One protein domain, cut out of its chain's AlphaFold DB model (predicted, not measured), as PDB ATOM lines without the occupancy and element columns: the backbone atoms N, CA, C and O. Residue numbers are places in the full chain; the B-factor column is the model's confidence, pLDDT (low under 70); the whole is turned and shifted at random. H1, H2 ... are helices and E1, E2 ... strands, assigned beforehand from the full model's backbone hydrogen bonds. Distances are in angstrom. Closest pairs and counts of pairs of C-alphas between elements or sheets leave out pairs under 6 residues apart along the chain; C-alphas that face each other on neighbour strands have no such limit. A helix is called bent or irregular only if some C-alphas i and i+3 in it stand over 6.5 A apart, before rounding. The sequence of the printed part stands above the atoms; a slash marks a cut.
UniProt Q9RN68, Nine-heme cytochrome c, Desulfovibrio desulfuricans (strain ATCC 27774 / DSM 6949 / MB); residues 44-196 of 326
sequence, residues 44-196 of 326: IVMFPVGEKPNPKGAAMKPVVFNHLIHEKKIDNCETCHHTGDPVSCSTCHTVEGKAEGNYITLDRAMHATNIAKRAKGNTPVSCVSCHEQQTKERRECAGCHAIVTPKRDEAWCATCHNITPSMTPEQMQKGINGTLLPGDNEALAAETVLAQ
ATOM      1  N   ILE A  44       2.720   1.076  27.689       98.61
ATOM      2  CA  ILE A  44       3.725   2.049  28.130       98.61
ATOM      3  C   ILE A  44       3.747   3.222  27.154       98.61
ATOM      4  O   ILE A  44       3.879   3.020  25.946       98.61
ATOM      5  N   VAL A  45       3.681   4.454  27.664       98.78
ATOM      6  CA  VAL A  45       3.979   5.653  26.872       98.78
ATOM      7  C   VAL A  45       5.493   5.855  26.800       98.78
ATOM      8  O   VAL A  45       6.155   6.064  27.818       98.78
ATOM      9  N   MET A  46       6.036   5.826  25.587       98.84
ATOM     10  CA  MET A  46       7.438   6.085  25.268       98.84
ATOM     11  C   MET A  46       7.605   7.525  24.771       98.84
ATOM     12  O   MET A  46       7.043   7.916  23.741       98.84
ATOM     13  N   PHE A  47       8.396   8.309  25.500       98.70
ATOM     14  CA  PHE A  47       8.643   9.726  25.232       98.70
ATOM     15  C   PHE A  47       9.964   9.957  24.477       98.70
ATOM     16  O   PHE A  47      10.865   9.117  24.534       98.70
ATOM     17  N   PRO A  48      10.122  11.106  23.795       98.38
ATOM     18  CA  PRO A  48      11.377  11.499  23.155       98.38
ATOM     19  C   PRO A  48      12.370  12.048  24.196       98.38
ATOM     20  O   PRO A  48      12.642  13.246  24.242       98.38
ATOM     21  N   VAL A  49      12.866  11.163  25.064       98.07
ATOM     22  CA  VAL A  49      13.764  11.492  26.183       98.07
ATOM     23  C   VAL A  49      15.135  11.953  25.675       98.07
ATOM     24  O   VAL A  49      15.764  11.284  24.850       98.07
ATOM     25  N   GLY A  50      15.618  13.071  26.209       95.39
ATOM     26  CA  GLY A  50      16.946  13.621  25.944       95.39
ATOM     27  C   GLY A  50      17.300  14.734  26.927       95.39
ATOM     28  O   GLY A  50      16.432  15.251  27.626       95.39
ATOM     29  N   GLU A  51      18.576  15.105  26.972       90.25
ATOM     30  CA  GLU A  51      19.120  16.091  27.920       90.25
ATOM     31  C   GLU A  51      18.905  17.542  27.458       90.25
ATOM     32  O   GLU A  51      18.946  18.488  28.248       90.25
ATOM     33  N   LYS A  52      18.692  17.759  26.151       93.70
ATOM     34  CA  LYS A  52      18.499  19.108  25.601       93.70
ATOM     35  C   LYS A  52      17.108  19.639  25.969       93.70
ATOM     36  O   LYS A  52      16.120  18.978  25.644       93.70
ATOM     37  N   PRO A  53      16.993  20.857  26.536       92.73
ATOM     38  CA  PRO A  53      15.696  21.445  26.845       92.73
ATOM     39  C   PRO A  53      14.775  21.484  25.620       92.73
ATOM     40  O   PRO A  53      15.135  22.042  24.582       92.73
ATOM     41  N   ASN A  54      13.560  20.949  25.759       95.16
ATOM     42  CA  ASN A  54      12.530  20.976  24.718       95.16
ATOM     43  C   ASN A  54      11.229  21.626  25.228       95.16
ATOM     44  O   ASN A  54      10.180  20.981  25.238       95.16
ATOM     45  N   PRO A  55      11.259  22.908  25.644       91.46
ATOM     46  CA  PRO A  55      10.146  23.544  26.359       91.46
ATOM     47  C   PRO A  55       8.863  23.672  25.526       91.46
ATOM     48  O   PRO A  55       7.777  23.796  26.080       91.46
ATOM     49  N   LYS A  56       8.974  23.645  24.192       94.18
ATOM     50  CA  LYS A  56       7.820  23.682  23.279       94.18
ATOM     51  C   LYS A  56       7.250  22.294  22.968       94.18
ATOM     52  O   LYS A  56       6.285  22.210  22.219       94.18
ATOM     53  N   GLY A  57       7.861  21.220  23.479       92.16
ATOM     54  CA  GLY A  57       7.482  19.847  23.140       92.16
ATOM     55  C   GLY A  57       7.607  19.561  21.642       92.16
ATOM     56  O   GLY A  57       6.779  18.847  21.085       92.16
ATOM     57  N   ALA A  58       8.605  20.151  20.976       96.15
ATOM     58  CA  ALA A  58       8.844  19.975  19.550       96.15
ATOM     59  C   ALA A  58       9.328  18.543  19.289       96.15
ATOM     60  O   ALA A  58      10.518  18.247  19.402       96.15
ATOM     61  N   ALA A  59       8.389  17.640  19.020       97.05
ATOM     62  CA  ALA A  59       8.638  16.225  18.809       97.05
ATOM     63  C   ALA A  59       7.482  15.567  18.045       97.05
ATOM     64  O   ALA A  59       6.412  16.150  17.867       97.05
ATOM     65  N   MET A  60       7.687  14.311  17.646       98.27
ATOM     66  CA  MET A  60       6.577  13.432  17.293       98.27
ATOM     67  C   MET A  60       5.671  13.209  18.511       98.27
ATOM     68  O   MET A  60       6.114  13.315  19.659       98.27
ATOM     69  N   LYS A  61       4.414  12.827  18.265       98.48
ATOM     70  CA  LYS A  61       3.551  12.296  19.327       98.48
ATOM     71  C   LYS A  61       4.258  11.117  20.020       98.48
ATOM     72  O   LYS A  61       4.819  10.281  19.308       98.48
ATOM     73  N   PRO A  62       4.233  11.007  21.357       98.72
ATOM     74  CA  PRO A  62       4.693   9.809  22.052       98.72
ATOM     75  C   PRO A  62       4.065   8.525  21.506       98.72
ATOM     76  O   PRO A  62       2.969   8.537  20.934       98.72
ATOM     77  N   VAL A  63       4.787   7.423  21.675       98.90
ATOM     78  CA  VAL A  63       4.356   6.095  21.230       98.90
ATOM     79  C   VAL A  63       3.745   5.360  22.410       98.90
ATOM     80  O   VAL A  63       4.399   5.228  23.437       98.90
ATOM     81  N   VAL A  64       2.526   4.847  22.270       98.83
ATOM     82  CA  VAL A  64       1.968   3.891  23.232       98.83
ATOM     83  C   VAL A  64       2.264   2.481  22.750       98.83
ATOM     84  O   VAL A  64       1.679   1.998  21.778       98.83
ATOM     85  N   PHE A  65       3.201   1.832  23.435       98.84
ATOM     86  CA  PHE A  65       3.620   0.464  23.179       98.84
ATOM     87  C   PHE A  65       2.785  -0.504  24.015       98.84
ATOM     88  O   PHE A  65       2.753  -0.400  25.239       98.84
ATOM     89  N   ASN A  66       2.113  -1.455  23.368       98.67
ATOM     90  CA  ASN A  66       1.351  -2.494  24.058       98.67
ATOM     91  C   ASN A  66       2.281  -3.673  24.394       98.67
ATOM     92  O   ASN A  66       2.479  -4.561  23.559       98.67
ATOM     93  N   HIS A  67       2.883  -3.646  25.585       98.62
ATOM     94  CA  HIS A  67       3.839  -4.657  26.040       98.62
ATOM     95  C   HIS A  67       3.186  -6.033  26.154       98.62
ATOM     96  O   HIS A  67       3.755  -7.014  25.683       98.62
ATOM     97  N   LEU A  68       1.954  -6.086  26.670       98.35
ATOM     98  CA  LEU A  68       1.172  -7.312  26.821       98.35
ATOM     99  C   LEU A  68       1.036  -8.089  25.502       98.35
ATOM    100  O   LEU A  68       1.231  -9.300  25.461       98.35
ATOM    101  N   ILE A  69       0.697  -7.406  24.404       98.28
ATOM    102  CA  ILE A  69       0.570  -8.055  23.089       98.28
ATOM    103  C   ILE A  69       1.925  -8.571  22.598       98.28
ATOM    104  O   ILE A  69       1.978  -9.637  21.983       98.28
ATOM    105  N   HIS A  70       3.003  -7.824  22.845       98.60
ATOM    106  CA  HIS A  70       4.335  -8.195  22.374       98.60
ATOM    107  C   HIS A  70       4.915  -9.370  23.161       98.60
ATOM    108  O   HIS A  70       5.366 -10.323  22.535       98.60
ATOM    109  N   GLU A  71       4.855  -9.363  24.495       97.96
ATOM    110  CA  GLU A  71       5.384 -10.468  25.311       97.96
ATOM    111  C   GLU A  71       4.617 -11.776  25.087       97.96
ATOM    112  O   GLU A  71       5.216 -12.844  25.052       97.96
ATOM    113  N   LYS A  72       3.305 -11.705  24.812       98.14
ATOM    114  CA  LYS A  72       2.502 -12.884  24.450       98.14
ATOM    115  C   LYS A  72       2.884 -13.486  23.094       98.14
ATOM    116  O   LYS A  72       2.428 -14.581  22.768       98.14
ATOM    117  N   LYS A  73       3.636 -12.758  22.261       97.74
ATOM    118  CA  LYS A  73       3.978 -13.165  20.889       97.74
ATOM    119  C   LYS A  73       5.471 -13.400  20.666       97.74
ATOM    120  O   LYS A  73       5.808 -14.126  19.735       97.74
ATOM    121  N   ILE A  74       6.332 -12.779  21.468       97.63
ATOM    122  CA  ILE A  74       7.789 -12.859  21.375       97.63
ATOM    123  C   ILE A  74       8.315 -13.511  22.651       97.63
ATOM    124  O   ILE A  74       8.335 -12.883  23.705       97.63
ATOM    125  N   ASP A  75       8.761 -14.763  22.538       95.69
ATOM    126  CA  ASP A  75       9.066 -15.614  23.694       95.69
ATOM    127  C   ASP A  75      10.258 -15.124  24.532       95.69
ATOM    128  O   ASP A  75      10.270 -15.267  25.752       95.69
ATOM    129  N   ASN A  76      11.292 -14.574  23.887       97.72
ATOM    130  CA  ASN A  76      12.534 -14.193  24.559       97.72
ATOM    131  C   ASN A  76      12.616 -12.675  24.774       97.72
ATOM    132  O   ASN A  76      12.790 -11.926  23.807       97.72
ATOM    133  N   CYS A  77      12.594 -12.244  26.040       97.75
ATOM    134  CA  CYS A  77      12.742 -10.847  26.463       97.75
ATOM    135  C   CYS A  77      13.999 -10.179  25.882       97.75
ATOM    136  O   CYS A  77      13.952  -9.018  25.470       97.75
ATOM    137  N   GLU A  78      15.108 -10.922  25.783       98.15
ATOM    138  CA  GLU A  78      16.387 -10.420  25.270       98.15
ATOM    139  C   GLU A  78      16.390 -10.170  23.756       98.15
ATOM    140  O   GLU A  78      17.324  -9.568  23.225       98.15
ATOM    141  N   THR A  79      15.335 -10.574  23.040       98.19
ATOM    142  CA  THR A  79      15.137 -10.149  21.646       98.19
ATOM    143  C   THR A  79      15.044  -8.624  21.572       98.19
ATOM    144  O   THR A  79      15.663  -8.012  20.703       98.19
ATOM    145  N   CYS A  80      14.308  -8.012  22.508       98.35
ATOM    146  CA  CYS A  80      14.102  -6.566  22.593       98.35
ATOM    147  C   CYS A  80      15.074  -5.925  23.593       98.35
ATOM    148  O   CYS A  80      15.814  -5.006  23.238       98.35
ATOM    149  N   HIS A  81      15.124  -6.450  24.821       98.45
ATOM    150  CA  HIS A  81      16.057  -6.037  25.872       98.45
ATOM    151  C   HIS A  81      17.439  -6.644  25.622       98.45
ATOM    152  O   HIS A  81      17.938  -7.476  26.373       98.45
ATOM    153  N   HIS A  82      18.057  -6.248  24.511       98.12
ATOM    154  CA  HIS A  82      19.213  -6.932  23.935       98.12
ATOM    155  C   HIS A  82      20.486  -6.883  24.795       98.12
ATOM    156  O   HIS A  82      21.453  -7.579  24.476       98.12
ATOM    157  N   THR A  83      20.524  -6.044  25.832       97.79
ATOM    158  CA  THR A  83      21.615  -5.995  26.817       97.79
ATOM    159  C   THR A  83      21.424  -6.984  27.969       97.79
ATOM    160  O   THR A  83      22.340  -7.131  28.767       97.79
ATOM    161  N   GLY A  84      20.273  -7.662  28.047       97.27
ATOM    162  CA  GLY A  84      19.883  -8.546  29.150       97.27
ATOM    163  C   GLY A  84      19.062  -7.850  30.239       97.27
ATOM    164  O   GLY A  84      18.357  -8.516  30.993       97.27
ATOM    165  N   ASP A  85      19.090  -6.514  30.294       97.41
ATOM    166  CA  ASP A  85      18.430  -5.738  31.347       97.41
ATOM    167  C   ASP A  85      17.039  -5.241  30.904       97.41
ATOM    168  O   ASP A  85      16.938  -4.525  29.898       97.41
ATOM    169  N   PRO A  86      15.958  -5.526  31.660       97.41
ATOM    170  CA  PRO A  86      14.604  -5.056  31.363       97.41
ATOM    171  C   PRO A  86      14.401  -3.582  31.769       97.41
ATOM    172  O   PRO A  86      13.506  -3.235  32.537       97.41
ATOM    173  N   VAL A  87      15.263  -2.694  31.269       97.90
ATOM    174  CA  VAL A  87      15.182  -1.236  31.449       97.90
ATOM    175  C   VAL A  87      14.634  -0.562  30.192       97.90
ATOM    176  O   VAL A  87      14.643  -1.140  29.103       97.90
ATOM    177  N   SER A  88      14.147   0.677  30.319       98.23
ATOM    178  CA  SER A  88      13.650   1.420  29.157       98.23
ATOM    179  C   SER A  88      14.780   1.723  28.173       98.23
ATOM    180  O   SER A  88      15.885   2.083  28.566       98.23
ATOM    181  N   CYS A  89      14.508   1.630  26.870       98.43
ATOM    182  CA  CYS A  89      15.526   1.832  25.834       98.43
ATOM    183  C   CYS A  89      16.203   3.210  25.939       98.43
ATOM    184  O   CYS A  89      17.396   3.352  25.669       98.43
ATOM    185  N   SER A  90      15.442   4.229  26.349       98.12
ATOM    186  CA  SER A  90      15.904   5.609  26.490       98.12
ATOM    187  C   SER A  90      16.871   5.838  27.655       98.12
ATOM    188  O   SER A  90      17.468   6.909  27.714       98.12
ATOM    189  N   THR A  91      17.084   4.859  28.548       97.93
ATOM    190  CA  THR A  91      18.187   4.942  29.524       97.93
ATOM    191  C   THR A  91      19.554   4.930  28.842       97.93
ATOM    192  O   THR A  91      20.499   5.456  29.422       97.93
ATOM    193  N   CYS A  92      19.655   4.394  27.618       98.42
ATOM    194  CA  CYS A  92      20.875   4.346  26.804       98.42
ATOM    195  C   CYS A  92      20.723   5.103  25.471       98.42
ATOM    196  O   CYS A  92      21.655   5.773  25.026       98.42
ATOM    197  N   HIS A  93      19.548   5.025  24.845       98.53
ATOM    198  CA  HIS A  93      19.242   5.615  23.542       98.53
ATOM    199  C   HIS A  93      18.418   6.899  23.691       98.53
ATOM    200  O   HIS A  93      17.212   6.898  23.453       98.53
ATOM    201  N   THR A  94      19.056   7.999  24.097       98.45
ATOM    202  CA  THR A  94      18.420   9.330  24.116       98.45
ATOM    203  C   THR A  94      18.274   9.904  22.704       98.45
ATOM    204  O   THR A  94      18.862   9.391  21.746       98.45
ATOM    205  N   VAL A  95      17.496  10.980  22.544       98.44
ATOM    206  CA  VAL A  95      17.300  11.667  21.251       98.44
ATOM    207  C   VAL A  95      18.636  12.047  20.600       98.44
ATOM    208  O   VAL A  95      18.842  11.780  19.418       98.44
ATOM    209  N   GLU A  96      19.560  12.625  21.364       97.84
ATOM    210  CA  GLU A  96      20.902  13.003  20.908       97.84
ATOM    211  C   GLU A  96      21.931  11.861  20.934       97.84
ATOM    212  O   GLU A  96      22.987  11.990  20.315       97.84
ATOM    213  N   GLY A  97      21.612  10.743  21.594       98.08
ATOM    214  CA  GLY A  97      22.524   9.626  21.820       98.08
ATOM    215  C   GLY A  97      23.573   9.925  22.897       98.08
ATOM    216  O   GLY A  97      24.041  11.052  23.057       98.08
ATOM    217  N   LYS A  98      23.978   8.888  23.632       98.02
ATOM    218  CA  LYS A  98      25.012   8.983  24.673       98.02
ATOM    219  C   LYS A  98      25.875   7.725  24.742       98.02
ATOM    220  O   LYS A  98      25.614   6.747  24.035       98.02
ATOM    221  N   ALA A  99      26.921   7.764  25.564       98.07
ATOM    222  CA  ALA A  99      27.951   6.729  25.622       98.07
ATOM    223  C   ALA A  99      27.386   5.335  25.951       98.07
ATOM    224  O   ALA A  99      27.762   4.362  25.306       98.07
ATOM    225  N   GLU A 100      26.432   5.242  26.879       97.52
ATOM    226  CA  GLU A 100      25.803   3.986  27.312       97.52
ATOM    227  C   GLU A 100      25.066   3.274  26.165       97.52
ATOM    228  O   GLU A 100      25.019   2.048  26.117       97.52
ATOM    229  N   GLY A 101      24.540   4.028  25.193       98.03
ATOM    230  CA  GLY A 101      23.931   3.507  23.966       98.03
ATOM    231  C   GLY A 101      24.886   3.424  22.774       98.03
ATOM    232  O   GLY A 101      24.419   3.274  21.646       98.03
ATOM    233  N   ASN A 102      26.202   3.576  22.973       98.15
ATOM    234  CA  ASN A 102      27.202   3.724  21.904       98.15
ATOM    235  C   ASN A 102      26.835   4.820  20.882       98.15
ATOM    236  O   ASN A 102      27.042   4.652  19.680       98.15
ATOM    237  N   TYR A 103      26.238   5.920  21.353       98.36
ATOM    238  CA  TYR A 103      25.728   7.034  20.538       98.36
ATOM    239  C   TYR A 103      24.687   6.638  19.478       98.36
ATOM    240  O   TYR A 103      24.373   7.419  18.579       98.36
ATOM    241  N   ILE A 104      24.096   5.446  19.592       98.60
ATOM    242  CA  ILE A 104      22.891   5.096  18.850       98.60
ATOM    243  C   ILE A 104      21.742   5.910  19.448       98.60
ATOM    244  O   ILE A 104      21.391   5.741  20.616       98.60
ATOM    245  N   THR A 105      21.186   6.814  18.649       98.72
ATOM    246  CA  THR A 105      20.078   7.687  19.049       98.72
ATOM    247  C   THR A 105      18.778   6.908  19.226       98.72
ATOM    248  O   THR A 105      18.633   5.790  18.719       98.72
ATOM    249  N   LEU A 106      17.796   7.527  19.885       98.75
ATOM    250  CA  LEU A 106      16.441   6.991  20.006       98.75
ATOM    251  C   LEU A 106      15.827   6.682  18.633       98.75
ATOM    252  O   LEU A 106      15.284   5.600  18.432       98.75
ATOM    253  N   ASP A 107      15.974   7.593  17.664       98.75
ATOM    254  CA  ASP A 107      15.495   7.390  16.290       98.75
ATOM    255  C   ASP A 107      16.089   6.119  15.663       98.75
ATOM    256  O   ASP A 107      15.366   5.253  15.165       98.75
ATOM    257  N   ARG A 108      17.414   5.949  15.760       98.71
ATOM    258  CA  ARG A 108      18.084   4.769  15.211       98.71
ATOM    259  C   ARG A 108      17.644   3.495  15.930       98.71
ATOM    260  O   ARG A 108      17.393   2.497  15.258       98.71
ATOM    261  N   ALA A 109      17.545   3.516  17.256       98.74
ATOM    262  CA  ALA A 109      17.132   2.357  18.041       98.74
ATOM    263  C   ALA A 109      15.700   1.903  17.700       98.74
ATOM    264  O   ALA A 109      15.453   0.704  17.599       98.74
ATOM    265  N   MET A 110      14.776   2.838  17.451       98.83
ATOM    266  CA  MET A 110      13.367   2.526  17.170       98.83
ATOM    267  C   MET A 110      13.079   2.210  15.692       98.83
ATOM    268  O   MET A 110      12.165   1.431  15.405       98.83
ATOM    269  N   HIS A 111      13.865   2.746  14.745       98.86
ATOM    270  CA  HIS A 111      13.534   2.682  13.310       98.86
ATOM    271  C   HIS A 111      14.573   2.012  12.398       98.86
ATOM    272  O   HIS A 111      14.332   1.892  11.194       98.86
ATOM    273  N   ALA A 112      15.726   1.563  12.905       98.63
ATOM    274  CA  ALA A 112      16.755   0.943  12.063       98.63
ATOM    275  C   ALA A 112      16.240  -0.291  11.305       98.63
ATOM    276  O   ALA A 112      15.760  -1.232  11.922       98.63
ATOM    277  N   THR A 113      16.421  -0.341   9.986       98.43
ATOM    278  CA  THR A 113      16.030  -1.493   9.144       98.43
ATOM    279  C   THR A 113      17.224  -2.323   8.674       98.43
ATOM    280  O   THR A 113      17.112  -3.518   8.421       98.43
ATOM    281  N   ASN A 114      18.399  -1.700   8.584       97.39
ATOM    282  CA  ASN A 114      19.651  -2.294   8.122       97.39
ATOM    283  C   ASN A 114      20.586  -2.589   9.303       97.39
ATOM    284  O   ASN A 114      21.676  -2.028   9.431       97.39
ATOM    285  N   ILE A 115      20.115  -3.425  10.219       98.41
ATOM    286  CA  ILE A 115      20.852  -3.766  11.427       98.41
ATOM    287  C   ILE A 115      21.844  -4.899  11.124       98.41
ATOM    288  O   ILE A 115      21.450  -5.992  10.724       98.41
ATOM    289  N   ALA A 116      23.142  -4.650  11.317       98.21
ATOM    290  CA  ALA A 116      24.169  -5.667  11.098       98.21
ATOM    291  C   ALA A 116      24.033  -6.824  12.102       98.21
ATOM    292  O   ALA A 116      23.804  -6.599  13.293       98.21
ATOM    293  N   LYS A 117      24.226  -8.064  11.638       98.03
ATOM    294  CA  LYS A 117      24.300  -9.241  12.514       98.03
ATOM    295  C   LYS A 117      25.538  -9.143  13.404       98.03
ATOM    296  O   LYS A 117      26.637  -8.889  12.915       98.03
ATOM    297  N   ARG A 118      25.365  -9.332  14.711       97.63
ATOM    298  CA  ARG A 118      26.465  -9.243  15.683       97.63
ATOM    299  C   ARG A 118      27.213 -10.567  15.692       97.63
ATOM    300  O   ARG A 118      26.601 -11.631  15.660       97.63
ATOM    301  N   ALA A 119      28.541 -10.497  15.720       97.63
ATOM    302  CA  ALA A 119      29.385 -11.688  15.785       97.63
ATOM    303  C   ALA A 119      29.311 -12.382  17.158       97.63
ATOM    304  O   ALA A 119      29.553 -13.581  17.253       97.63
ATOM    305  N   LYS A 120      28.996 -11.625  18.217       96.50
ATOM    306  CA  LYS A 120      28.853 -12.096  19.599       96.50
ATOM    307  C   LYS A 120      27.662 -11.397  20.256       96.50
ATOM    308  O   LYS A 120      27.474 -10.204  20.024       96.50
ATOM    309  N   GLY A 121      26.926 -12.123  21.094       95.96
ATOM    310  CA  GLY A 121      25.757 -11.612  21.812       95.96
ATOM    311  C   GLY A 121      24.521 -11.414  20.928       95.96
ATOM    312  O   GLY A 121      24.484 -11.830  19.766       95.96
ATOM    313  N   ASN A 122      23.509 -10.767  21.502       97.61
ATOM    314  CA  ASN A 122      22.239 -10.509  20.835       97.61
ATOM    315  C   ASN A 122      22.427  -9.527  19.668       97.61
ATOM    316  O   ASN A 122      23.199  -8.570  19.738       97.61
ATOM    317  N   THR A 123      21.720  -9.765  18.564       98.35
ATOM    318  CA  THR A 123      21.585  -8.784  17.479       98.35
ATOM    319  C   THR A 123      20.350  -7.941  17.792       98.35
ATOM    320  O   THR A 123      19.255  -8.476  17.649       98.35
ATOM    321  N   PRO A 124      20.493  -6.664  18.214       98.20
ATOM    322  CA  PRO A 124      19.354  -5.795  18.486       98.20
ATOM    323  C   PRO A 124      18.325  -5.778  17.361       98.20
ATOM    324  O   PRO A 124      18.707  -5.772  16.187       98.20
ATOM    325  N   VAL A 125      17.055  -5.663  17.734       98.73
ATOM    326  CA  VAL A 125      15.953  -5.325  16.832       98.73
ATOM    327  C   VAL A 125      15.456  -3.913  17.138       98.73
ATOM    328  O   VAL A 125      15.456  -3.468  18.280       98.73
ATOM    329  N   SER A 126      15.031  -3.209  16.099       98.81
ATOM    330  CA  SER A 126      14.151  -2.044  16.197       98.81
ATOM    331  C   SER A 126      12.697  -2.455  15.952       98.81
ATOM    332  O   SER A 126      12.449  -3.507  15.343       98.81
ATOM    333  N   CYS A 127      11.746  -1.586  16.309       98.74
ATOM    334  CA  CYS A 127      10.324  -1.766  16.001       98.74
ATOM    335  C   CYS A 127      10.121  -2.063  14.506       98.74
ATOM    336  O   CYS A 127       9.454  -3.023  14.123       98.74
ATOM    337  N   VAL A 128      10.766  -1.268  13.643       98.80
ATOM    338  CA  VAL A 128      10.615  -1.390  12.187       98.80
ATOM    339  C   VAL A 128      11.290  -2.653  11.654       98.80
ATOM    340  O   VAL A 128      10.720  -3.314  10.791       98.80
ATOM    341  N   SER A 129      12.468  -3.031  12.163       98.67
ATOM    342  CA  SER A 129      13.159  -4.241  11.688       98.67
ATOM    343  C   SER A 129      12.391  -5.519  12.013       98.67
ATOM    344  O   SER A 129      12.242  -6.357  11.128       98.67
ATOM    345  N   CYS A 130      11.847  -5.645  13.229       98.70
ATOM    346  CA  CYS A 130      11.079  -6.822  13.620       98.70
ATOM    347  C   CYS A 130       9.788  -6.912  12.793       98.70
ATOM    348  O   CYS A 130       9.479  -7.958  12.224       98.70
ATOM    349  N   HIS A 131       9.075  -5.793  12.618       98.73
ATOM    350  CA  HIS A 131       7.877  -5.765  11.777       98.73
ATOM    351  C   HIS A 131       8.189  -6.065  10.301       98.73
ATOM    352  O   HIS A 131       7.431  -6.772   9.642       98.73
ATOM    353  N   GLU A 132       9.325  -5.604   9.770       98.66
ATOM    354  CA  GLU A 132       9.784  -6.004   8.437       98.66
ATOM    355  C   GLU A 132      10.094  -7.503   8.343       98.66
ATOM    356  O   GLU A 132       9.755  -8.119   7.331       98.66
ATOM    357  N   GLN A 133      10.723  -8.096   9.361       98.45
ATOM    358  CA  GLN A 133      10.967  -9.540   9.407       98.45
ATOM    359  C   GLN A 133       9.658 -10.322   9.373       98.45
ATOM    360  O   GLN A 133       9.528 -11.218   8.544       98.45
ATOM    361  N   GLN A 134       8.648  -9.915  10.153       98.62
ATOM    362  CA  GLN A 134       7.313 -10.525  10.104       98.62
ATOM    363  C   GLN A 134       6.765 -10.568   8.672       98.62
ATOM    364  O   GLN A 134       6.270 -11.600   8.227       98.62
ATOM    365  N   THR A 135       6.923  -9.482   7.909       98.60
ATOM    366  CA  THR A 135       6.430  -9.429   6.524       98.60
ATOM    367  C   THR A 135       7.215 -10.276   5.526       98.60
ATOM    368  O   THR A 135       6.681 -10.598   4.469       98.60
ATOM    369  N   LYS A 136       8.469 -10.625   5.833       98.39
ATOM    370  CA  LYS A 136       9.367 -11.371   4.937       98.39
ATOM    371  C   LYS A 136       9.395 -12.864   5.257       98.39
ATOM    372  O   LYS A 136       9.530 -13.675   4.352       98.39
ATOM    373  N   GLU A 137       9.299 -13.211   6.534       98.22
ATOM    374  CA  GLU A 137       9.521 -14.570   7.039       98.22
ATOM    375  C   GLU A 137       8.219 -15.378   7.134       98.22
ATOM    376  O   GLU A 137       8.248 -16.608   7.145       98.22
ATOM    377  N   ARG A 138       7.059 -14.706   7.158       98.54
ATOM    378  CA  ARG A 138       5.745 -15.355   7.207       98.54
ATOM    379  C   ARG A 138       5.120 -15.425   5.825       98.54
ATOM    380  O   ARG A 138       4.862 -14.403   5.188       98.54
ATOM    381  N   ARG A 139       4.832 -16.643   5.371       98.46
ATOM    382  CA  ARG A 139       4.349 -16.936   4.014       98.46
ATOM    383  C   ARG A 139       3.056 -16.193   3.660       98.46
ATOM    384  O   ARG A 139       2.882 -15.760   2.524       98.46
ATOM    385  N   GLU A 140       2.147 -16.029   4.617       98.62
ATOM    386  CA  GLU A 140       0.891 -15.294   4.453       98.62
ATOM    387  C   GLU A 140       1.079 -13.786   4.218       98.62
ATOM    388  O   GLU A 140       0.191 -13.151   3.651       98.62
ATOM    389  N   CYS A 141       2.236 -13.231   4.589       98.72
ATOM    390  CA  CYS A 141       2.601 -11.829   4.388       98.72
ATOM    391  C   CYS A 141       3.523 -11.646   3.169       98.72
ATOM    392  O   CYS A 141       3.365 -10.699   2.390       98.72
ATOM    393  N   ALA A 142       4.469 -12.570   2.994       98.54
ATOM    394  CA  ALA A 142       5.603 -12.447   2.083       98.54
ATOM    395  C   ALA A 142       5.215 -12.359   0.600       98.54
ATOM    396  O   ALA A 142       5.929 -11.729  -0.176       98.54
ATOM    397  N   GLY A 143       4.050 -12.881   0.198       98.60
ATOM    398  CA  GLY A 143       3.536 -12.714  -1.167       98.60
ATOM    399  C   GLY A 143       3.279 -11.247  -1.522       98.60
ATOM    400  O   GLY A 143       3.874 -10.713  -2.457       98.60
ATOM    401  N   CYS A 144       2.436 -10.563  -0.741       98.71
ATOM    402  CA  CYS A 144       2.152  -9.141  -0.945       98.71
ATOM    403  C   CYS A 144       3.408  -8.288  -0.717       98.71
ATOM    404  O   CYS A 144       3.731  -7.415  -1.521       98.71
ATOM    405  N   HIS A 145       4.152  -8.559   0.357       98.69
ATOM    406  CA  HIS A 145       5.315  -7.753   0.723       98.69
ATOM    407  C   HIS A 145       6.538  -7.956  -0.183       98.69
ATOM    408  O   HIS A 145       7.420  -7.101  -0.185       98.69
ATOM    409  N   ALA A 146       6.572  -9.000  -1.019       98.48
ATOM    410  CA  ALA A 146       7.579  -9.144  -2.073       98.48
ATOM    411  C   ALA A 146       7.399  -8.146  -3.233       98.48
ATOM    412  O   ALA A 146       8.361  -7.861  -3.945       98.48
ATOM    413  N   ILE A 147       6.185  -7.622  -3.441       98.63
ATOM    414  CA  ILE A 147       5.848  -6.744  -4.580       98.63
ATOM    415  C   ILE A 147       5.476  -5.315  -4.167       98.63
ATOM    416  O   ILE A 147       5.381  -4.423  -5.013       98.63
ATOM    417  N   VAL A 148       5.292  -5.071  -2.868       98.40
ATOM    418  CA  VAL A 148       4.969  -3.753  -2.318       98.40
ATOM    419  C   VAL A 148       6.236  -2.946  -2.048       98.40
ATOM    420  O   VAL A 148       7.164  -3.396  -1.385       98.40
ATOM    421  N   THR A 149       6.235  -1.688  -2.486       95.72
ATOM    422  CA  THR A 149       7.126  -0.659  -1.934       95.72
ATOM    423  C   THR A 149       6.338   0.136  -0.885       95.72
ATOM    424  O   THR A 149       5.386   0.826  -1.262       95.72
ATOM    425  N   PRO A 150       6.667   0.040   0.418       93.86
ATOM    426  CA  PRO A 150       5.895   0.703   1.464       93.86
ATOM    427  C   PRO A 150       6.021   2.226   1.344       93.86
ATOM    428  O   PRO A 150       7.125   2.743   1.196       93.86
ATOM    429  N   LYS A 151       4.897   2.951   1.435       96.38
ATOM    430  CA  LYS A 151       4.895   4.422   1.318       96.38
ATOM    431  C   LYS A 151       5.537   5.118   2.519       96.38
ATOM    432  O   LYS A 151       6.169   6.147   2.330       96.38
ATOM    433  N   ARG A 152       5.366   4.551   3.722       97.10
ATOM    434  CA  ARG A 152       5.810   5.130   5.007       97.10
ATOM    435  C   ARG A 152       5.442   6.612   5.143       97.10
ATOM    436  O   ARG A 152       6.285   7.449   5.442       97.10
ATOM    437  N   ASP A 153       4.180   6.912   4.856       97.91
ATOM    438  CA  ASP A 153       3.611   8.253   4.970       97.91
ATOM    439  C   ASP A 153       3.174   8.563   6.415       97.91
ATOM    440  O   ASP A 153       3.407   7.787   7.342       97.91
ATOM    441  N   GLU A 154       2.514   9.703   6.619       98.21
ATOM    442  CA  GLU A 154       2.035  10.126   7.939       98.21
ATOM    443  C   GLU A 154       1.125   9.092   8.619       98.21
ATOM    444  O   GLU A 154       1.178   8.952   9.840       98.21
ATOM    445  N   ALA A 155       0.322   8.333   7.861       97.95
ATOM    446  CA  ALA A 155      -0.543   7.300   8.429       97.95
ATOM    447  C   ALA A 155       0.271   6.102   8.940       97.95
ATOM    448  O   ALA A 155      -0.058   5.519   9.975       97.95
ATOM    449  N   TRP A 156       1.365   5.753   8.256       98.65
ATOM    450  CA  TRP A 156       2.321   4.766   8.758       98.65
ATOM    451  C   TRP A 156       2.972   5.239  10.064       98.65
ATOM    452  O   TRP A 156       2.976   4.497  11.045       98.65
ATOM    453  N   CYS A 157       3.427   6.496  10.123       98.51
ATOM    454  CA  CYS A 157       3.998   7.087  11.338       98.51
ATOM    455  C   CYS A 157       2.992   7.089  12.504       98.51
ATOM    456  O   CYS A 157       3.325   6.689  13.620       98.51
ATOM    457  N   ALA A 158       1.749   7.503  12.240       98.48
ATOM    458  CA  ALA A 158       0.676   7.615  13.229       98.48
ATOM    459  C   ALA A 158       0.182   6.265  13.772       98.48
ATOM    460  O   ALA A 158      -0.529   6.243  14.773       98.48
ATOM    461  N   THR A 159       0.574   5.143  13.156       98.69
ATOM    462  CA  THR A 159       0.296   3.806  13.708       98.69
ATOM    463  C   THR A 159       1.026   3.610  15.044       98.69
ATOM    464  O   THR A 159       0.460   3.057  15.986       98.69
ATOM    465  N   CYS A 160       2.252   4.137  15.161       98.76
ATOM    466  CA  CYS A 160       3.037   4.099  16.399       98.76
ATOM    467  C   CYS A 160       2.952   5.412  17.183       98.76
ATOM    468  O   CYS A 160       2.755   5.390  18.390       98.76
ATOM    469  N   HIS A 161       3.086   6.563  16.521       98.74
ATOM    470  CA  HIS A 161       3.005   7.886  17.149       98.74
ATOM    471  C   HIS A 161       1.540   8.255  17.438       98.74
ATOM    472  O   HIS A 161       0.934   9.080  16.746       98.74
ATOM    473  N   ASN A 162       0.964   7.581  18.434       98.62
ATOM    474  CA  ASN A 162      -0.469   7.296  18.538       98.62
ATOM    475  C   ASN A 162      -1.126   7.761  19.850       98.62
ATOM    476  O   ASN A 162      -2.270   7.390  20.099       98.62
ATOM    477  N   ILE A 163      -0.425   8.551  20.673       98.48
ATOM    478  CA  ILE A 163      -0.917   9.008  21.982       98.48
ATOM    479  C   ILE A 163      -2.339   9.593  21.928       98.48
ATOM    480  O   ILE A 163      -2.711  10.279  20.965       98.48
ATOM    481  N   THR A 164      -3.107   9.371  22.998       98.12
ATOM    482  CA  THR A 164      -4.405  10.020  23.207       98.12
ATOM    483  C   THR A 164      -4.303  11.554  23.093       98.12
ATOM    484  O   THR A 164      -3.340  12.152  23.592       98.12
ATOM    485  N   PRO A 165      -5.301  12.230  22.485       97.67
ATOM    486  CA  PRO A 165      -5.410  13.688  22.512       97.67
ATOM    487  C   PRO A 165      -5.494  14.292  23.921       97.67
ATOM    488  O   PRO A 165      -5.271  15.491  24.064       97.67
ATOM    489  N   SER A 166      -5.819  13.492  24.943       98.00
ATOM    490  CA  SER A 166      -5.950  13.940  26.337       98.00
ATOM    491  C   SER A 166      -4.615  14.262  27.013       98.00
ATOM    492  O   SER A 166      -4.612  14.894  28.068       98.00
ATOM    493  N   MET A 167      -3.480  13.858  26.426       98.42
ATOM    494  CA  MET A 167      -2.166  14.173  26.986       98.42
ATOM    495  C   MET A 167      -1.908  15.682  26.942       98.42
ATOM    496  O   MET A 167      -1.884  16.293  25.871       98.42
ATOM    497  N   THR A 168      -1.640  16.278  28.102       97.95
ATOM    498  CA  THR A 168      -1.352  17.712  28.189       97.95
ATOM    499  C   THR A 168       0.107  18.031  27.829       97.95
ATOM    500  O   THR A 168       0.991  17.172  27.957       97.95
ATOM    501  N   PRO A 169       0.418  19.275  27.417       97.63
ATOM    502  CA  PRO A 169       1.801  19.717  27.235       97.63
ATOM    503  C   PRO A 169       2.667  19.530  28.492       97.63
ATOM    504  O   PRO A 169       3.842  19.186  28.383       97.63
ATOM    505  N   GLU A 170       2.100  19.692  29.692       97.80
ATOM    506  CA  GLU A 170       2.805  19.478  30.961       97.80
ATOM    507  C   GLU A 170       3.153  18.000  31.164       97.80
ATOM    508  O   GLU A 170       4.263  17.685  31.592       97.80
ATOM    509  N   GLN A 171       2.238  17.082  30.829       98.35
ATOM    510  CA  GLN A 171       2.514  15.643  30.852       98.35
ATOM    511  C   GLN A 171       3.589  15.264  29.829       98.35
ATOM    512  O   GLN A 171       4.481  14.485  30.158       98.35
ATOM    513  N   MET A 172       3.569  15.868  28.634       98.26
ATOM    514  CA  MET A 172       4.635  15.701  27.641       98.26
ATOM    515  C   MET A 172       5.996  16.130  28.203       98.26
ATOM    516  O   MET A 172       6.961  15.378  28.101       98.26
ATOM    517  N   GLN A 173       6.084  17.300  28.847       97.97
ATOM    518  CA  GLN A 173       7.331  17.764  29.470       97.97
ATOM    519  C   GLN A 173       7.800  16.830  30.591       97.97
ATOM    520  O   GLN A 173       8.972  16.462  30.632       97.97
ATOM    521  N   LYS A 174       6.894  16.397  31.475       98.11
ATOM    522  CA  LYS A 174       7.215  15.421  32.526       98.11
ATOM    523  C   LYS A 174       7.724  14.101  31.941       98.11
ATOM    524  O   LYS A 174       8.666  13.529  32.478       98.11
ATOM    525  N   GLY A 175       7.138  13.638  30.837       98.06
ATOM    526  CA  GLY A 175       7.564  12.430  30.135       98.06
ATOM    527  C   GLY A 175       8.953  12.558  29.504       98.06
ATOM    528  O   GLY A 175       9.783  11.672  29.691       98.06
ATOM    529  N   ILE A 176       9.241  13.677  28.825       97.76
ATOM    530  CA  ILE A 176      10.575  13.977  28.267       97.76
ATOM    531  C   ILE A 176      11.634  14.012  29.377       97.76
ATOM    532  O   ILE A 176      12.704  13.434  29.218       97.76
ATOM    533  N   ASN A 177      11.313  14.651  30.504       96.24
ATOM    534  CA  ASN A 177      12.238  14.858  31.619       96.24
ATOM    535  C   ASN A 177      12.330  13.648  32.569       96.24
ATOM    536  O   ASN A 177      13.009  13.731  33.589       96.24
ATOM    537  N   GLY A 178      11.603  12.556  32.299       95.86
ATOM    538  CA  GLY A 178      11.589  11.360  33.148       95.86
ATOM    539  C   GLY A 178      10.944  11.550  34.530       95.86
ATOM    540  O   GLY A 178      11.220  10.775  35.439       95.86
ATOM    541  N   THR A 179      10.096  12.568  34.709       97.37
ATOM    542  CA  THR A 179       9.432  12.906  35.988       97.37
ATOM    543  C   THR A 179       7.923  12.646  35.992       97.37
ATOM    544  O   THR A 179       7.240  12.961  36.969       97.37
ATOM    545  N   LEU A 180       7.371  12.080  34.912       98.02
ATOM    546  CA  LEU A 180       5.978  11.635  34.880       98.02
ATOM    547  C   LEU A 180       5.798  10.457  35.841       98.02
ATOM    548  O   LEU A 180       6.570   9.499  35.800       98.02
ATOM    549  N   LEU A 181       4.779  10.520  36.701       98.06
ATOM    550  CA  LEU A 181       4.497   9.435  37.637       98.06
ATOM    551  C   LEU A 181       4.124   8.158  36.864       98.06
ATOM    552  O   LEU A 181       3.395   8.256  35.874       98.06
ATOM    553  N   PRO A 182       4.547   6.960  37.314       97.09
ATOM    554  CA  PRO A 182       4.218   5.706  36.632       97.09
ATOM    555  C   PRO A 182       2.714   5.521  36.392       97.09
ATOM    556  O   PRO A 182       2.315   5.209  35.275       97.09
ATOM    557  N   GLY A 183       1.874   5.839  37.384       96.81
ATOM    558  CA  GLY A 183       0.416   5.752  37.244       96.81
ATOM    559  C   GLY A 183      -0.179   6.722  36.212       96.81
ATOM    560  O   GLY A 183      -1.156   6.376  35.552       96.81
ATOM    561  N   ASP A 184       0.424   7.902  36.012       97.95
ATOM    562  CA  ASP A 184       0.001   8.839  34.958       97.95
ATOM    563  C   ASP A 184       0.377   8.297  33.567       97.95
ATOM    564  O   ASP A 184      -0.388   8.445  32.613       97.95
ATOM    565  N   ASN A 185       1.546   7.650  33.445       98.38
ATOM    566  CA  ASN A 185       1.970   6.980  32.213       98.38
ATOM    567  C   ASN A 185       1.002   5.838  31.859       98.38
ATOM    568  O   ASN A 185       0.469   5.808  30.750       98.38
ATOM    569  N   GLU A 186       0.711   4.957  32.817       98.13
ATOM    570  CA  GLU A 186      -0.214   3.836  32.629       98.13
ATOM    571  C   GLU A 186      -1.634   4.305  32.293       98.13
ATOM    572  O   GLU A 186      -2.276   3.717  31.426       98.13
ATOM    573  N   ALA A 187      -2.117   5.390  32.911       97.78
ATOM    574  CA  ALA A 187      -3.429   5.956  32.603       97.78
ATOM    575  C   ALA A 187      -3.515   6.463  31.153       97.78
ATOM    576  O   ALA A 187      -4.456   6.116  30.438       97.78
ATOM    577  N   LEU A 188      -2.513   7.224  30.692       98.42
ATOM    578  CA  LEU A 188      -2.437   7.700  29.305       98.42
ATOM    579  C   LEU A 188      -2.318   6.539  28.308       98.42
ATOM    580  O   LEU A 188      -2.949   6.557  27.246       98.42
ATOM    581  N   ALA A 189      -1.518   5.521  28.640       98.50
ATOM    582  CA  ALA A 189      -1.350   4.335  27.811       98.50
ATOM    583  C   ALA A 189      -2.655   3.529  27.713       98.50
ATOM    584  O   ALA A 189      -3.077   3.182  26.610       98.50
ATOM    585  N   ALA A 190      -3.324   3.284  28.843       98.20
ATOM    586  CA  ALA A 190      -4.594   2.569  28.903       98.20
ATOM    587  C   ALA A 190      -5.693   3.298  28.130       98.20
ATOM    588  O   ALA A 190      -6.356   2.683  27.297       98.20
ATOM    589  N   GLU A 191      -5.841   4.610  28.330       98.26
ATOM    590  CA  GLU A 191      -6.792   5.427  27.572       98.26
ATOM    591  C   GLU A 191      -6.533   5.321  26.064       98.26
ATOM    592  O   GLU A 191      -7.456   5.087  25.284       98.26
ATOM    593  N   THR A 192      -5.264   5.428  25.658       98.42
ATOM    594  CA  THR A 192      -4.876   5.321  24.250       98.42
ATOM    595  C   THR A 192      -5.236   3.952  23.675       98.42
ATOM    596  O   THR A 192      -5.867   3.889  22.623       98.42
ATOM    597  N   VAL A 193      -4.882   2.856  24.354       98.36
ATOM    598  CA  VAL A 193      -5.171   1.486  23.895       98.36
ATOM    599  C   VAL A 193      -6.675   1.225  23.820       98.36
ATOM    600  O   VAL A 193      -7.147   0.672  22.832       98.36
ATOM    601  N   LEU A 194      -7.448   1.655  24.820       97.59
ATOM    602  CA  LEU A 194      -8.901   1.459  24.850       97.59
ATOM    603  C   LEU A 194      -9.641   2.289  23.792       97.59
ATOM    604  O   LEU A 194     -10.744   1.926  23.385       97.59
ATOM    605  N   ALA A 195      -9.043   3.391  23.332       97.55
ATOM    606  CA  ALA A 195      -9.585   4.227  22.266       97.55
ATOM    607  C   ALA A 195      -9.187   3.765  20.849       97.55
ATOM    608  O   ALA A 195      -9.764   4.252  19.869       97.55
ATOM    609  N   GLN A 196      -8.217   2.850  20.710       97.22
ATOM    610  CA  GLN A 196      -7.766   2.360  19.405       97.22
ATOM    611  C   GLN A 196      -8.886   1.617  18.668       97.22
ATOM    612  O   GLN A 196      -9.621   0.809  19.234       97.22
TER     613      GLN A 196
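AT A GLANCE: This is residues 44 to 196 of the 326 residues of the protein "Nine-heme cytochrome c" of Desulfovibrio desulfuricans (strain ATCC 27774 / DSM 6949 / MB) (UniProt Q9RN68). At one end of a loop-rich body, the longest helix, H7, packs on a small hairpin of two strands, E1 and E2, with H6 near H7. From the region of H2, H3 carries the chain on nearly end to end toward the other end of the body, where H4 turns a corner; the chain then comes back through residues 147 to 156, which stick out free, to H5, whose last residue meets E2. The printed part has 153 residues, with two named strands, then seven named helices, H1 to H7; the two-stranded sheet is antiparallel. The class is mostly helix, though under half of the residues are in named elements, and long loops such as residues 72 to 105 make up much of the rest. It is compact, with a radius of gyration of the C-alphas of 16.3 A and spans of 45 by 36 by 28 A.

HOW THE PARTS SIT: E1, residues 44 to 46, and E2, residues 63 to 66, form an antiparallel hairpin at 152 degrees. N 46 and O 63, 2.8 A apart, and N 65 and O 44, 2.9 A, are within hydrogen-bond range. The closest C-alphas of E1 and H7, residues 182 to 195, are those of Val 45 and Ala 189, 5.6 A apart; for E2 and H7 they are those of Val 64 and Ala 189, 5.7 A. H6, residues 169 to 176, and H7 are near each other, with 7 pairs of C-alphas within 10 A. The closest C-alphas of E2 and H5, residues 154 to 160, are those of Val 63 and Cys 160, 5.4 A apart. H1, residues 67 to 71, follows E2 by a tight link and touches no helix. H2, residues 106 to 111, and H3, residues 127 to 137, touch at His 111 and Val 128, whose C-alphas are the closest at 5.1 A; they run the same way at a shallow tilt of 16 degrees. H3 and H4, residues 139 to 145, touch only at the corner, closest at the C-alphas of Lys 136 and Ala 142, 4.8 A; they run opposite ways at a steep tilt of 69 degrees, only just short of about perpendicular. In H1, H2, H3, H6 and H7 every O i to N i+4 pair is within hydrogen-bond range; H5 has 2 of 3 and H4 has 1 of 3, beside 1 of 4 O i to N i+3 pairs.

IN THESE COORDINATES: E1 begins at C-alpha 44, (3.725, 2.049, 28.130). E2 is 9.5 A long, H3 15.6 A and H7 20.0 A, ending at C-alpha 195, (-9.585, 4.227, 22.266). H4 is irregular, but only just: C-alphas 140 and 143 are 6.7 A apart.

THE WHOLE: The two C-alphas farthest apart, those of Pro 55 and Arg 139, are 46.6 A apart. The printed part has no cut. The links E1 to E2, H1 to H2 and H2 to H3 are long. The mean pLDDT of the printed part is 97.8, and no printed residue is under 70.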